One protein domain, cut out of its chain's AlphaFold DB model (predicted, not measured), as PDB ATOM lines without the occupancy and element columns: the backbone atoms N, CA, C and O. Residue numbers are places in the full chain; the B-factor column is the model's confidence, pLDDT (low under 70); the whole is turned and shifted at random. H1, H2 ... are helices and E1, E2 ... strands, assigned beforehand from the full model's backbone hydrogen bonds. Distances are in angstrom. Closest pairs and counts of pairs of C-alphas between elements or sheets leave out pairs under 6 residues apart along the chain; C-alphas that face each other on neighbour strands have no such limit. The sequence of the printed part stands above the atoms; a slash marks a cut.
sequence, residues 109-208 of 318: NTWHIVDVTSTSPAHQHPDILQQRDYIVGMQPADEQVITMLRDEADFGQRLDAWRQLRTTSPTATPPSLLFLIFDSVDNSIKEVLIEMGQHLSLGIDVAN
ATOM      1  N   ASN A 109       4.720  41.139  31.982       87.25
ATOM      2  CA  ASN A 109       5.215  39.837  31.548       87.25
ATOM      3  C   ASN A 109       6.733  39.695  31.734       87.25
ATOM      4  O   ASN A 109       7.469  39.402  30.791       87.25
ATOM      5  N   THR A 110       7.207  39.943  32.953       90.62
ATOM      6  CA  THR A 110       8.635  39.913  33.294       90.62
ATOM      7  C   THR A 110       8.884  39.077  34.541       90.62
ATOM      8  O   THR A 110       8.185  39.234  35.541       90.62
ATOM      9  N   TRP A 111       9.908  38.229  34.515       94.31
ATOM     10  CA  TRP A 111      10.323  37.407  35.652       94.31
ATOM     11  C   TRP A 111      11.654  37.927  36.178       94.31
ATOM     12  O   TRP A 111      12.699  37.707  35.572       94.31
ATOM     13  N   HIS A 112      11.615  38.653  37.292       95.44
ATOM     14  CA  HIS A 112      12.809  39.161  37.961       95.44
ATOM     15  C   HIS A 112      13.617  37.982  38.520       95.44
ATOM     16  O   HIS A 112      13.069  37.162  39.259       95.44
ATOM     17  N   ILE A 113      14.907  37.906  38.186       96.38
ATOM     18  CA  ILE A 113      15.842  36.932  38.751       96.38
ATOM     19  C   ILE A 113      16.214  37.388  40.164       96.38
ATOM     20  O   ILE A 113      16.965  38.344  40.347       96.38
ATOM     21  N   VAL A 114      15.657  36.719  41.171       96.56
ATOM     22  CA  VAL A 114      15.806  37.082  42.587       96.56
ATOM     23  C   VAL A 114      17.104  36.521  43.155       96.56
ATOM     24  O   VAL A 114      17.850  37.256  43.804       96.56
ATOM     25  N   ASP A 115      17.393  35.248  42.898       96.31
ATOM     26  CA  ASP A 115      18.615  34.585  43.356       96.31
ATOM     27  C   ASP A 115      19.107  33.570  42.317       96.31
ATOM     28  O   ASP A 115      18.338  33.096  41.473       96.31
ATOM     29  N   VAL A 116      20.401  33.257  42.363       95.38
ATOM     30  CA  VAL A 116      21.030  32.259  41.493       95.38
ATOM     31  C   VAL A 116      21.811  31.276  42.356       95.38
ATOM     32  O   VAL A 116      22.856  31.598  42.919       95.38
ATOM     33  N   THR A 117      21.311  30.044  42.451       93.69
ATOM     34  CA  THR A 117      21.873  29.003  43.317       93.69
ATOM     35  C   THR A 117      23.333  28.725  42.955       93.69
ATOM     36  O   THR A 117      23.634  28.337  41.824       93.69
ATOM     37  N   SER A 118      24.248  28.848  43.919       91.62
ATOM     38  CA  SER A 118      25.668  28.513  43.752       91.62
ATOM     39  C   SER A 118      25.871  27.136  43.109       91.62
ATOM     40  O   SER A 118      25.187  26.173  43.454       91.62
ATOM     41  N   THR A 119      26.850  27.017  42.208       88.44
ATOM     42  CA  THR A 119      27.183  25.791  41.437       88.44
ATOM     43  C   THR A 119      26.120  25.281  40.448       88.44
ATOM     44  O   THR A 119      26.356  24.278  39.776       88.44
ATOM     45  N   SER A 120      24.980  25.962  40.303       91.12
ATOM     46  CA  SER A 120      23.977  25.643  39.277       91.12
ATOM     47  C   SER A 120      24.449  25.968  37.850       91.12
ATOM     48  O   SER A 120      25.413  26.722  37.692       91.12
ATOM     49  N   PRO A 121      23.762  25.469  36.800       89.56
ATOM     50  CA  PRO A 121      24.034  25.871  35.422       89.56
ATOM     51  C   PRO A 121      23.939  27.385  35.215       89.56
ATOM     52  O   PRO A 121      24.823  27.967  34.598       89.56
ATOM     53  N   ALA A 122      22.934  28.054  35.791       90.88
ATOM     54  CA  ALA A 122      22.807  29.503  35.665       90.88
ATOM     55  C   ALA A 122      23.958  30.267  36.339       90.88
ATOM     56  O   ALA A 122      24.437  31.252  35.788       90.88
ATOM     57  N   HIS A 123      24.468  29.782  37.476       91.06
ATOM     58  CA  HIS A 123      25.624  30.382  38.153       91.06
ATOM     59  C   HIS A 123      26.922  30.316  37.328       91.06
ATOM     60  O   HIS A 123      27.853  31.078  37.576       91.06
ATOM     61  N   GLN A 124      27.007  29.407  36.351       89.62
ATOM     62  CA  GLN A 124      28.163  29.295  35.456       89.62
ATOM     63  C   GLN A 124      28.147  30.356  34.338       89.62
ATOM     64  O   GLN A 124      29.182  30.580  33.710       89.62
ATOM     65  N   HIS A 125      27.018  31.039  34.108       89.88
ATOM     66  CA  HIS A 125      26.909  32.120  33.129       89.88
ATOM     67  C   HIS A 125      27.150  33.494  33.780       89.88
ATOM     68  O   HIS A 125      26.338  33.928  34.598       89.88
ATOM     69  N   PRO A 126      28.201  34.241  33.384       88.50
ATOM     70  CA  PRO A 126      28.492  35.563  33.947       88.50
ATOM     71  C   PRO A 126      27.463  36.634  33.552       88.50
ATOM     72  O   PRO A 126      27.400  37.689  34.179       88.50
ATOM     73  N   ASP A 127      26.664  36.372  32.514       90.50
ATOM     74  CA  ASP A 127      25.659  37.297  31.990       90.50
ATOM     75  C   ASP A 127      24.344  37.299  32.785       90.50
ATOM     76  O   ASP A 127      23.519  38.183  32.547       90.50
ATOM     77  N   ILE A 128      24.148  36.352  33.716       93.38
ATOM     78  CA  ILE A 128      22.948  36.228  34.557       93.38
ATOM     79  C   ILE A 128      23.205  36.873  35.922       93.38
ATOM     80  O   ILE A 128      23.983  36.365  36.728       93.38
ATOM     81  N   LEU A 129      22.520  37.980  36.201       94.38
ATOM     82  CA  LEU A 129      22.751  38.808  37.383       94.38
ATOM     83  C   LEU A 129      21.496  38.910  38.261       94.38
ATOM     84  O   LEU A 129      20.535  39.615  37.943       94.38
ATOM     85  N   GLN A 130      21.530  38.242  39.415       95.12
ATOM     86  CA  GLN A 130      20.489  38.346  40.443       95.12
ATOM     87  C   GLN A 130      20.232  39.795  40.887       95.12
ATOM     88  O   GLN A 130      21.145  40.621  40.906       95.12
ATOM     89  N   GLN A 131      18.986  40.093  41.269       93.50
ATOM     90  CA  GLN A 131      18.498  41.420  41.684       93.50
ATOM     91  C   GLN A 131      18.598  42.524  40.606       93.50
ATOM     92  O   GLN A 131      18.400  43.703  40.905       93.50
ATOM     93  N   ARG A 132      18.940  42.164  39.362       93.31
ATOM     94  CA  ARG A 132      19.230  43.100  38.261       93.31
ATOM     95  C   ARG A 132      18.585  42.683  36.944       93.31
ATOM     96  O   ARG A 132      18.120  43.553  36.202       93.31
ATOM     97  N   ASP A 133      18.583  41.390  36.652       95.44
ATOM     98  CA  ASP A 133      18.127  40.837  35.383       95.44
ATOM     99  C   ASP A 133      16.674  40.347  35.430       95.44
ATOM    100  O   ASP A 133      16.202  39.778  36.416       95.44
ATOM    101  N   TYR A 134      15.962  40.545  34.322       94.69
ATOM    102  CA  TYR A 134      14.558  40.187  34.147       94.69
ATOM    103  C   TYR A 134      14.412  39.297  32.915       94.69
ATOM    104  O   TYR A 134      14.719  39.722  31.805       94.69
ATOM    105  N   ILE A 135      13.912  38.075  33.074       94.50
ATOM    106  CA  ILE A 135      13.569  37.217  31.938       94.50
ATOM    107  C   ILE A 135      12.292  37.770  31.294       94.50
ATOM    108  O   ILE A 135      11.273  37.940  31.968       94.50
ATOM    109  N   VAL A 136      12.355  38.056  29.994       93.31
ATOM    110  CA  VAL A 136      11.242  38.626  29.208       93.31
ATOM    111  C   VAL A 136      10.809  37.726  28.043       93.31
ATOM    112  O   VAL A 136       9.700  37.851  27.531       93.31
ATOM    113  N   GLY A 137      11.655  36.777  27.643       92.38
ATOM    114  CA  GLY A 137      11.379  35.784  26.604       92.38
ATOM    115  C   GLY A 137      12.119  34.482  26.895       92.38
ATOM    116  O   GLY A 137      13.168  34.501  27.542       92.38
ATOM    117  N   MET A 138      11.602  33.355  26.408       90.25
ATOM    118  CA  MET A 138      12.350  32.094  26.383       90.25
ATOM    119  C   MET A 138      11.988  31.262  25.154       90.25
ATOM    120  O   MET A 138      10.835  31.280  24.718       90.25
ATOM    121  N   GLN A 139      12.935  30.469  24.663       87.38
ATOM    122  CA  GLN A 139      12.669  29.398  23.704       87.38
ATOM    123  C   GLN A 139      13.545  28.160  23.981       87.38
ATOM    124  O   GLN A 139      14.664  28.298  24.489       87.38
ATOM    125  N   PRO A 140      13.091  26.956  23.605       82.69
ATOM    126  CA  PRO A 140      13.964  25.822  23.309       82.69
ATOM    127  C   PRO A 140      15.046  26.182  22.274       82.69
ATOM    128  O   PRO A 140      14.833  27.015  21.392       82.69
ATOM    129  N   ALA A 141      16.223  25.562  22.372       73.88
ATOM    130  CA  ALA A 141      17.347  25.844  21.471       73.88
ATOM    131  C   ALA A 141      17.112  25.424  20.002       73.88
ATOM    132  O   ALA A 141      17.793  25.924  19.109       73.88
ATOM    133  N   ASP A 142      16.163  24.521  19.751       74.19
ATOM    134  CA  ASP A 142      15.754  24.036  18.431       74.19
ATOM    135  C   ASP A 142      14.674  24.905  17.753       74.19
ATOM    136  O   ASP A 142      14.447  24.777  16.545       74.19
ATOM    137  N   GLU A 143      14.048  25.839  18.477       79.00
ATOM    138  CA  GLU A 143      13.101  26.794  17.895       79.00
ATOM    139  C   GLU A 143      13.813  27.939  17.151       79.00
ATOM    140  O   GLU A 143      14.766  28.554  17.630       79.00
ATOM    141  N   GLN A 144      13.322  28.269  15.952       69.62
ATOM    142  CA  GLN A 144      13.920  29.310  15.102       69.62
ATOM    143  C   GLN A 144      13.454  30.739  15.430       69.62
ATOM    144  O   GLN A 144      14.065  31.702  14.960       69.62
ATOM    145  N   VAL A 145      12.356  30.902  16.176       75.12
ATOM    146  CA  VAL A 145      11.698  32.201  16.386       75.12
ATOM    147  C   VAL A 145      11.487  32.454  17.869       75.12
ATOM    148  O   VAL A 145      10.533  31.956  18.464       75.12
ATOM    149  N   ILE A 146      12.333  33.311  18.440       81.50
ATOM    150  CA  ILE A 146      12.202  33.665  19.848       81.50
ATOM    151  C   ILE A 146      10.990  34.563  20.051       81.50
ATOM    152  O   ILE A 146      10.783  35.545  19.331       81.50
ATOM    153  N   THR A 147      10.176  34.206  21.037       85.12
ATOM    154  CA  THR A 147       8.943  34.913  21.374       85.12
ATOM    155  C   THR A 147       8.990  35.429  22.804       85.12
ATOM    156  O   THR A 147       9.700  34.910  23.671       85.12
ATOM    157  N   MET A 148       8.233  36.498  23.026       90.56
ATOM    158  CA  MET A 148       8.043  37.096  24.340       90.56
ATOM    159  C   MET A 148       7.195  36.179  25.217       90.56
ATOM    160  O   MET A 148       6.341  35.448  24.713       90.56
ATOM    161  N   LEU A 149       7.413  36.241  26.529       91.31
ATOM    162  CA  LEU A 149       6.566  35.546  27.490       91.31
ATOM    163  C   LEU A 149       5.204  36.241  27.597       91.31
ATOM    164  O   LEU A 149       5.106  37.472  27.611       91.31
ATOM    165  N   ARG A 150       4.134  35.447  27.642       88.44
ATOM    166  CA  ARG A 150       2.751  35.940  27.532       88.44
ATOM    167  C   ARG A 150       2.011  36.012  28.860       88.44
ATOM    168  O   ARG A 150       1.226  36.940  29.051       88.44
ATOM    169  N   ASP A 151       2.282  35.070  29.754       89.44
ATOM    170  CA  ASP A 151       1.748  34.975  31.112       89.44
ATOM    171  C   ASP A 151       2.474  33.850  31.887       89.44
ATOM    172  O   ASP A 151       3.425  33.236  31.396       89.44
ATOM    173  N   GLU A 152       2.047  33.596  33.126       89.75
ATOM    174  CA  GLU A 152       2.578  32.532  33.990       89.75
ATOM    175  C   GLU A 152       2.336  31.117  33.439       89.75
ATOM    176  O   GLU A 152       3.180  30.238  33.630       89.75
ATOM    177  N   ALA A 153       1.238  30.897  32.710       91.19
ATOM    178  CA  ALA A 153       0.945  29.600  32.111       91.19
ATOM    179  C   ALA A 153       1.871  29.324  30.916       91.19
ATOM    180  O   ALA A 153       2.401  28.222  30.812       91.19
ATOM    181  N   ASP A 154       2.137  30.325  30.073       90.81
ATOM    182  CA  ASP A 154       3.123  30.269  28.985       90.81
ATOM    183  C   ASP A 154       4.545  30.006  29.520       90.81
ATOM    184  O   ASP A 154       5.251  29.130  29.012       90.81
ATOM    185  N   PHE A 155       4.948  30.681  30.607       90.50
ATOM    186  CA  PHE A 155       6.232  30.418  31.270       90.50
ATOM    187  C   PHE A 155       6.336  28.967  31.768       90.50
ATOM    188  O   PHE A 155       7.314  28.272  31.470       90.50
ATOM    189  N   GLY A 156       5.321  28.495  32.500       89.50
ATOM    190  CA  GLY A 156       5.273  27.129  33.024       89.50
ATOM    191  C   GLY A 156       5.250  26.076  31.915       89.50
ATOM    192  O   GLY A 156       6.027  25.124  31.956       89.50
ATOM    193  N   GLN A 157       4.427  26.278  30.882       89.81
ATOM    194  CA  GLN A 157       4.280  25.357  29.757       89.81
ATOM    195  C   GLN A 157       5.592  25.168  28.992       89.81
ATOM    196  O   GLN A 157       5.952  24.030  28.694       89.81
ATOM    197  N   ARG A 158       6.324  26.248  28.688       88.25
ATOM    198  CA  ARG A 158       7.620  26.156  27.989       88.25
ATOM    199  C   ARG A 158       8.662  25.425  28.827       88.25
ATOM    200  O   ARG A 158       9.364  24.554  28.312       88.25
ATOM    201  N   LEU A 159       8.724  25.730  30.124       85.88
ATOM    202  CA  LEU A 159       9.638  25.073  31.053       85.88
ATOM    203  C   LEU A 159       9.326  23.572  31.197       85.88
ATOM    204  O   LEU A 159      10.246  22.756  31.219       85.88
ATOM    205  N   ASP A 160       8.047  23.192  31.249       85.56
ATOM    206  CA  ASP A 160       7.619  21.793  31.342       85.56
ATOM    207  C   ASP A 160       7.762  21.024  30.024       85.56
ATOM    208  O   ASP A 160       8.201  19.873  30.046       85.56
ATOM    209  N   ALA A 161       7.482  21.645  28.875       83.56
ATOM    210  CA  ALA A 161       7.756  21.060  27.562       83.56
ATOM    211  C   ALA A 161       9.257  20.763  27.401       83.56
ATOM    212  O   ALA A 161       9.647  19.646  27.059       83.56
ATOM    213  N   TRP A 162      10.111  21.722  27.764       81.25
ATOM    214  CA  TRP A 162      11.557  21.533  27.762       81.25
ATOM    215  C   TRP A 162      12.015  20.435  28.751       81.25
ATOM    216  O   TRP A 162      12.838  19.585  28.400       81.25
ATOM    217  N   ARG A 163      11.424  20.350  29.956       80.25
ATOM    218  CA  ARG A 163      11.683  19.246  30.911       80.25
ATOM    219  C   ARG A 163      11.319  17.868  30.333       80.25
ATOM    220  O   ARG A 163      11.983  16.887  30.671       80.25
ATOM    221  N   GLN A 164      10.297  17.780  29.476       80.50
ATOM    222  CA  GLN A 164       9.869  16.533  28.821       80.50
ATOM    223  C   GLN A 164      10.807  16.090  27.687       80.50
ATOM    224  O   GLN A 164      10.992  14.887  27.486       80.50
ATOM    225  N   LEU A 165      11.481  17.014  26.991       75.38
ATOM    226  CA  LEU A 165      12.513  16.659  25.999       75.38
ATOM    227  C   LEU A 165      13.661  15.850  26.637       75.38
ATOM    228  O   LEU A 165      14.175  14.906  26.030       75.38
ATOM    229  N   ARG A 166      13.991  16.143  27.906       69.25
ATOM    230  CA  ARG A 166      15.006  15.416  28.691       69.25
ATOM    231  C   ARG A 166      14.611  13.969  29.017       69.25
ATOM    232  O   ARG A 166      15.486  13.125  29.166       69.25
ATOM    233  N   THR A 167      13.321  13.674  29.199       67.69
ATOM    234  CA  THR A 167      12.859  12.313  29.547       67.69
ATOM    235  C   THR A 167      12.584  11.449  28.322       67.69
ATOM    236  O   THR A 167      12.643  10.225  28.416       67.69
ATOM    237  N   THR A 168      12.283  12.074  27.184       61.88
ATOM    238  CA  THR A 168      11.885  11.389  25.946       61.88
ATOM    239  C   THR A 168      13.038  11.162  24.972       61.88
ATOM    240  O   THR A 168      12.956  10.243  24.157       61.88
ATOM    241  N   SER A 169      14.132  11.927  25.077       56.06
ATOM    242  CA  SER A 169      15.312  11.758  24.226       56.06
ATOM    243  C   SER A 169      16.619  11.659  25.039       56.06
ATOM    244  O   SER A 169      17.101  12.654  25.577       56.06
ATOM    245  N   PRO A 170      17.249  10.470  25.133       58.16
ATOM    246  CA  PRO A 170      18.631  10.333  25.589       58.16
ATOM    247  C   PRO A 170      19.589  10.659  24.427       58.16
ATOM    248  O   PRO A 170      20.389   9.825  24.001       58.16
ATOM    249  N   THR A 171      19.456  11.856  23.851       56.84
ATOM    250  CA  THR A 171      20.358  12.367  22.813       56.84
ATOM    251  C   THR A 171      21.738  12.671  23.392       56.84
ATOM    252  O   THR A 171      21.884  12.963  24.575       56.84
ATOM    253  N   ALA A 172      22.770  12.627  22.545       58.81
ATOM    254  CA  ALA A 172      24.153  12.881  22.966       58.81
ATOM    255  C   ALA A 172      24.416  14.339  23.402       58.81
ATOM    256  O   ALA A 172      25.433  14.613  24.037       58.81
ATOM    257  N   THR A 173      23.515  15.262  23.062       66.44
ATOM    258  CA  THR A 173      23.532  16.676  23.450       66.44
ATOM    259  C   THR A 173      22.444  16.940  24.497       66.44
ATOM    260  O   THR A 173      21.300  16.522  24.272       66.44
ATOM    261  N   PRO A 174      22.754  17.615  25.623       71.12
ATOM    262  CA  PRO A 174      21.743  17.995  26.604       71.12
ATOM    263  C   PRO A 174      20.748  18.998  25.994       71.12
ATOM    264  O   PRO A 174      21.124  19.767  25.111       71.12
ATOM    265  N   PRO A 175      19.481  19.018  26.442       78.06
ATOM    266  CA  PRO A 175      18.539  20.039  26.011       78.06
ATOM    267  C   PRO A 175      18.904  21.389  26.647       78.06
ATOM    268  O   PRO A 175      19.252  21.460  27.831       78.06
ATOM    269  N   SER A 176      18.764  22.464  25.872       84.25
ATOM    270  CA  SER A 176      19.212  23.815  26.241       84.25
ATOM    271  C   SER A 176      18.077  24.832  26.059       84.25
ATOM    272  O   SER A 176      17.236  24.672  25.171       84.25
ATOM    273  N   LEU A 177      18.032  25.856  26.917       87.12
ATOM    274  CA  LEU A 177      17.046  26.946  26.875       87.12
ATOM    275  C   LEU A 177      17.737  28.267  26.566       87.12
ATOM    276  O   LEU A 177      18.704  28.623  27.234       87.12
ATOM    277  N   LEU A 178      17.214  29.010  25.594       90.56
ATOM    278  CA  LEU A 178      17.640  30.372  25.302       90.56
ATOM    279  C   LEU A 178      16.690  31.361  25.978       90.56
ATOM    280  O   LEU A 178      15.502  31.408  25.654       90.56
ATOM    281  N   PHE A 179      17.221  32.175  26.886       92.19
ATOM    282  CA  PHE A 179      16.494  33.260  27.539       92.19
ATOM    283  C   PHE A 179      16.797  34.611  26.884       92.19
ATOM    284  O   PHE A 179      17.957  34.931  26.612       92.19
ATOM    285  N   LEU A 180      15.756  35.430  26.700       92.88
ATOM    286  CA  LEU A 180      15.899  36.878  26.543       92.88
ATOM    287  C   LEU A 180      15.868  37.506  27.929       92.88
ATOM    288  O   LEU A 180      14.850  37.440  28.625       92.88
ATOM    289  N   ILE A 181      16.982  38.118  28.311       94.00
ATOM    290  CA  ILE A 181      17.175  38.716  29.627       94.00
ATOM    291  C   ILE A 181      17.349  40.223  29.472       94.00
ATOM    292  O   ILE A 181      18.278  40.685  28.815       94.00
ATOM    293  N   PHE A 182      16.464  41.000  30.087       92.44
ATOM    294  CA  PHE A 182      16.604  42.439  30.218       92.44
ATOM    295  C   PHE A 182      17.443  42.806  31.441       92.44
ATOM    296  O   PHE A 182      17.076  42.504  32.575       92.44
ATOM    297  N   ASP A 183      18.533  43.525  31.197       91.69
ATOM    298  CA  ASP A 183      19.397  44.085  32.225       91.69
ATOM    299  C   ASP A 183      18.919  45.484  32.634       91.69
ATOM    300  O   ASP A 183      18.983  46.428  31.839       91.69
ATOM    301  N   SER A 184      18.465  45.639  33.880       89.12
ATOM    302  CA  SER A 184      17.895  46.905  34.369       89.12
ATOM    303  C   SER A 184      18.894  48.046  34.574       89.12
ATOM    304  O   SER A 184      18.478  49.205  34.622       89.12
ATOM    305  N   VAL A 185      20.197  47.754  34.660       87.81
ATOM    306  CA  VAL A 185      21.248  48.759  34.890       87.81
ATOM    307  C   VAL A 185      21.874  49.194  33.569       87.81
ATOM    308  O   VAL A 185      21.994  50.389  33.306       87.81
ATOM    309  N   ASP A 186      22.236  48.234  32.718       85.25
ATOM    310  CA  ASP A 186      22.816  48.515  31.401       85.25
ATOM    311  C   ASP A 186      21.764  48.835  30.330       85.25
ATOM    312  O   ASP A 186      22.108  49.341  29.259       85.25
ATOM    313  N   ASN A 187      20.485  48.592  30.633       82.50
ATOM    314  CA  ASN A 187      19.338  48.795  29.753       82.50
ATOM    315  C   ASN A 187      19.540  48.114  28.384       82.50
ATOM    316  O   ASN A 187      19.432  48.732  27.320       82.50
ATOM    317  N   SER A 188      19.837  46.819  28.423       85.50
ATOM    318  CA  SER A 188      20.114  45.993  27.247       85.50
ATOM    319  C   SER A 188      19.415  44.645  27.348       85.50
ATOM    320  O   SER A 188      19.294  44.098  28.442       85.50
ATOM    321  N   ILE A 189      19.004  44.093  26.206       89.19
ATOM    322  CA  ILE A 189      18.588  42.693  26.108       89.19
ATOM    323  C   ILE A 189      19.821  41.834  25.824       89.19
ATOM    324  O   ILE A 189      20.597  42.139  24.918       89.19
ATOM    325  N   LYS A 190      19.985  40.781  26.620       90.19
ATOM    326  CA  LYS A 190      20.974  39.713  26.485       90.19
ATOM    327  C   LYS A 190      20.275  38.455  25.971       90.19
ATOM    328  O   LYS A 190      19.116  38.202  26.302       90.19
ATOM    329  N   GLU A 191      21.011  37.649  25.224       90.56
ATOM    330  CA  GLU A 191      20.620  36.305  24.806       90.56
ATOM    331  C   GLU A 191      21.487  35.307  25.569       90.56
ATOM    332  O   GLU A 191      22.697  35.270  25.358       90.56
ATOM    333  N   VAL A 192      20.892  34.529  26.476       92.19
ATOM    334  CA  VAL A 192      21.636  33.584  27.323       92.19
ATOM    335  C   VAL A 192      21.118  32.169  27.104       92.19
ATOM    336  O   VAL A 192      20.016  31.826  27.530       92.19
ATOM    337  N   LEU A 193      21.918  31.358  26.408       91.00
ATOM    338  CA  LEU A 193      21.680  29.930  26.218       91.00
ATOM    339  C   LEU A 193      22.229  29.169  27.427       91.00
ATOM    340  O   LEU A 193      23.438  29.167  27.629       91.00
ATOM    341  N   ILE A 194      21.359  28.512  28.193       88.88
ATOM    342  CA  ILE A 194      21.742  27.686  29.342       88.88
ATOM    343  C   ILE A 194      21.529  26.216  28.995       88.88
ATOM    344  O   ILE A 194      20.408  25.782  28.708       88.88
ATOM    345  N   GLU A 195      22.606  25.438  29.064       84.44
ATOM    346  CA  GLU A 195      22.559  23.979  28.967       84.44
ATOM    347  C   GLU A 195      22.401  23.380  30.363       84.44
ATOM    348  O   GLU A 195      23.119  23.738  31.294       84.44
ATOM    349  N   MET A 196      21.481  22.437  30.537       70.25
ATOM    350  CA  MET A 196      21.154  21.940  31.879       70.25
ATOM    351  C   MET A 196      22.013  20.775  32.379       70.25
ATOM    352  O   MET A 196      21.880  20.366  33.536       70.25
ATOM    353  N   GLY A 197      22.912  20.254  31.540       67.81
ATOM    354  CA  GLY A 197      23.852  19.193  31.901       67.81
ATOM    355  C   GLY A 197      23.169  18.024  32.623       67.81
ATOM    356  O   GLY A 197      22.228  17.425  32.108       67.81
ATOM    357  N   GLN A 198      23.635  17.718  33.837       67.38
ATOM    358  CA  GLN A 198      23.052  16.690  34.716       67.38
ATOM    359  C   GLN A 198      22.157  17.267  35.835       67.38
ATOM    360  O   GLN A 198      21.718  16.526  36.715       67.38
ATOM    361  N   HIS A 199      21.887  18.576  35.843       68.94
ATOM    362  CA  HIS A 199      21.177  19.235  36.940       68.94
ATOM    363  C   HIS A 199      19.649  19.058  36.847       68.94
ATOM    364  O   HIS A 199      19.051  18.943  35.773       68.94
ATOM    365  N   LEU A 200      18.990  19.038  38.011       73.06
ATOM    366  CA  LEU A 200      17.531  18.912  38.104       73.06
ATOM    367  C   LEU A 200      16.800  20.242  37.867       73.06
ATOM    368  O   LEU A 200      15.691  20.225  37.331       73.06
ATOM    369  N   SER A 201      17.425  21.370  38.215       81.38
ATOM    370  CA  SER A 201      16.940  22.737  37.995       81.38
ATOM    371  C   SER A 201      18.050  23.634  37.429       81.38
ATOM    372  O   SER A 201      19.234  23.346  37.605       81.38
ATOM    373  N   LEU A 202      17.658  24.740  36.784       87.25
ATOM    374  CA  LEU A 202      18.582  25.775  36.289       87.25
ATOM    375  C   LEU A 202      19.312  26.506  37.427       87.25
ATOM    376  O   LEU A 202      20.356  27.103  37.186       87.25
ATOM    377  N   GLY A 203      18.761  26.454  38.648       90.25
ATOM    378  CA  GLY A 203      19.216  27.228  39.805       90.25
ATOM    379  C   GLY A 203      18.949  28.725  39.684       90.25
ATOM    380  O   GLY A 203      19.752  29.515  40.163       90.25
ATOM    381  N   ILE A 204      17.853  29.109  39.025       92.81
ATOM    382  CA  ILE A 204      17.360  30.490  38.964       92.81
ATOM    383  C   ILE A 204      16.075  30.553  39.783       92.81
ATOM    384  O   ILE A 204      15.093  29.902  39.414       92.81
ATOM    385  N   ASP A 205      16.070  31.354  40.842       93.88
ATOM    386  CA  ASP A 205      14.851  31.700  41.564       93.88
ATOM    387  C   ASP A 205      14.258  32.967  40.945       93.88
ATOM    388  O   ASP A 205      14.892  34.025  40.901       93.88
ATOM    389  N   VAL A 206      13.034  32.851  40.430       94.56
ATOM    390  CA  VAL A 206      12.329  33.924  39.720       94.56
ATOM    391  C   VAL A 206      11.085  34.373  40.470       94.56
ATOM    392  O   VAL A 206      10.407  33.574  41.111       94.56
ATOM    393  N   ALA A 207      10.741  35.651  40.328       92.75
ATOM    394  CA  ALA A 207       9.488  36.200  40.826       92.75
ATOM    395  C   ALA A 207       8.837  37.148  39.809       92.75
ATOM    396  O   ALA A 207       9.513  37.839  39.047       92.75
ATOM    397  N   ASN A 208       7.506  37.179  39.822       90.44
ATOM    398  CA  ASN A 208       6.658  38.061  39.022       90.44
ATOM    399  C   ASN A 208       5.705  38.836  39.960       90.44
ATOM    400  O   ASN A 208       5.550  38.488  41.132       90.44
TER     401      ASN A 208
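Overview. This is residues 109 to 208 of the 318 residues of the protein "Golgi reassembly stacking protein (GRASP homologue), putative" of Bodo saltans (UniProt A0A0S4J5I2). Picture one strongly twisted, curled antiparallel sheet of five strands, with a single long helix, H1, running slantwise over E2 and E3 on one face. The curl swings E1 and E5 away from E3 and E4, and the long link of residues 117 to 132 loops through the space between E1 and E4. At the far end of H1, residues 167 to 172 stick out. The printed part has 100 residues with E1, E2, H1, E3, E4 and E5 along the chain, the sheet runs E4, E3, E2, E1, E5, and the class is mixed, helices and strands. The whole is compact, with a radius of gyration of the C-alphas of 13.0 A and spans of 39 by 29 by 21 A.

Along the chain. Begin with the sheet: find C-alpha 111 at (10.323, 37.407, 35.652), where E1, residues 111 to 116, begins. E2 is residues 133 to 140, 19.7 A long, and bends by 66 degrees at residue 136. E3 is residues 176 to 183, 21.1 A long, and E4 is residues 188 to 195, 22.2 A long. E5, residues 204 to 207, ends at C-alpha 207 at (9.488, 36.200, 40.826). Find C-alpha 152 at (2.578, 32.532, 33.990); from there H1 runs 24.5 A to C-alpha 168, residues 152 to 168.

Arrangement. Look first at E3 and E4, a hairpin at 157 degrees, where N 179 and O 192 are 2.9 A apart. On the other side of E3 is E2, antiparallel at 153 degrees, with N 180 and O 137 at 2.9 A. E1 and E2 form a hairpin too, with N 135 and O 111 at 2.8 A. E1 pairs in a staggered way: with E2 over residues 111 to 112 and with E5 over residues 112 to 116. E1 and E5 are antiparallel at 142 degrees, with N 114 and O 205 at 2.8 A. The edge strands E4 and E5 are apart. H1 is on the sheet at a height of 9.5 A, over E3 and E2, at 42 degrees to E2 on the local plane. Its closest C-alphas to E2 are those of Trp 162 and Pro 140, 6.6 A apart. In H1, 11 of 13 O i to N i+4 pairs are within hydrogen-bond range.

Size, cuts and confidence. The C-alphas farthest apart are those of Pro 170 and Val 185, at 39.6 A. The printed part has no cut; its links E1 to E2 and E2 to H1 are long. The mean pLDDT of the printed part is 85.4; look for values under 70 at residue 144, residues 166 to 173 and residues 197 to 199.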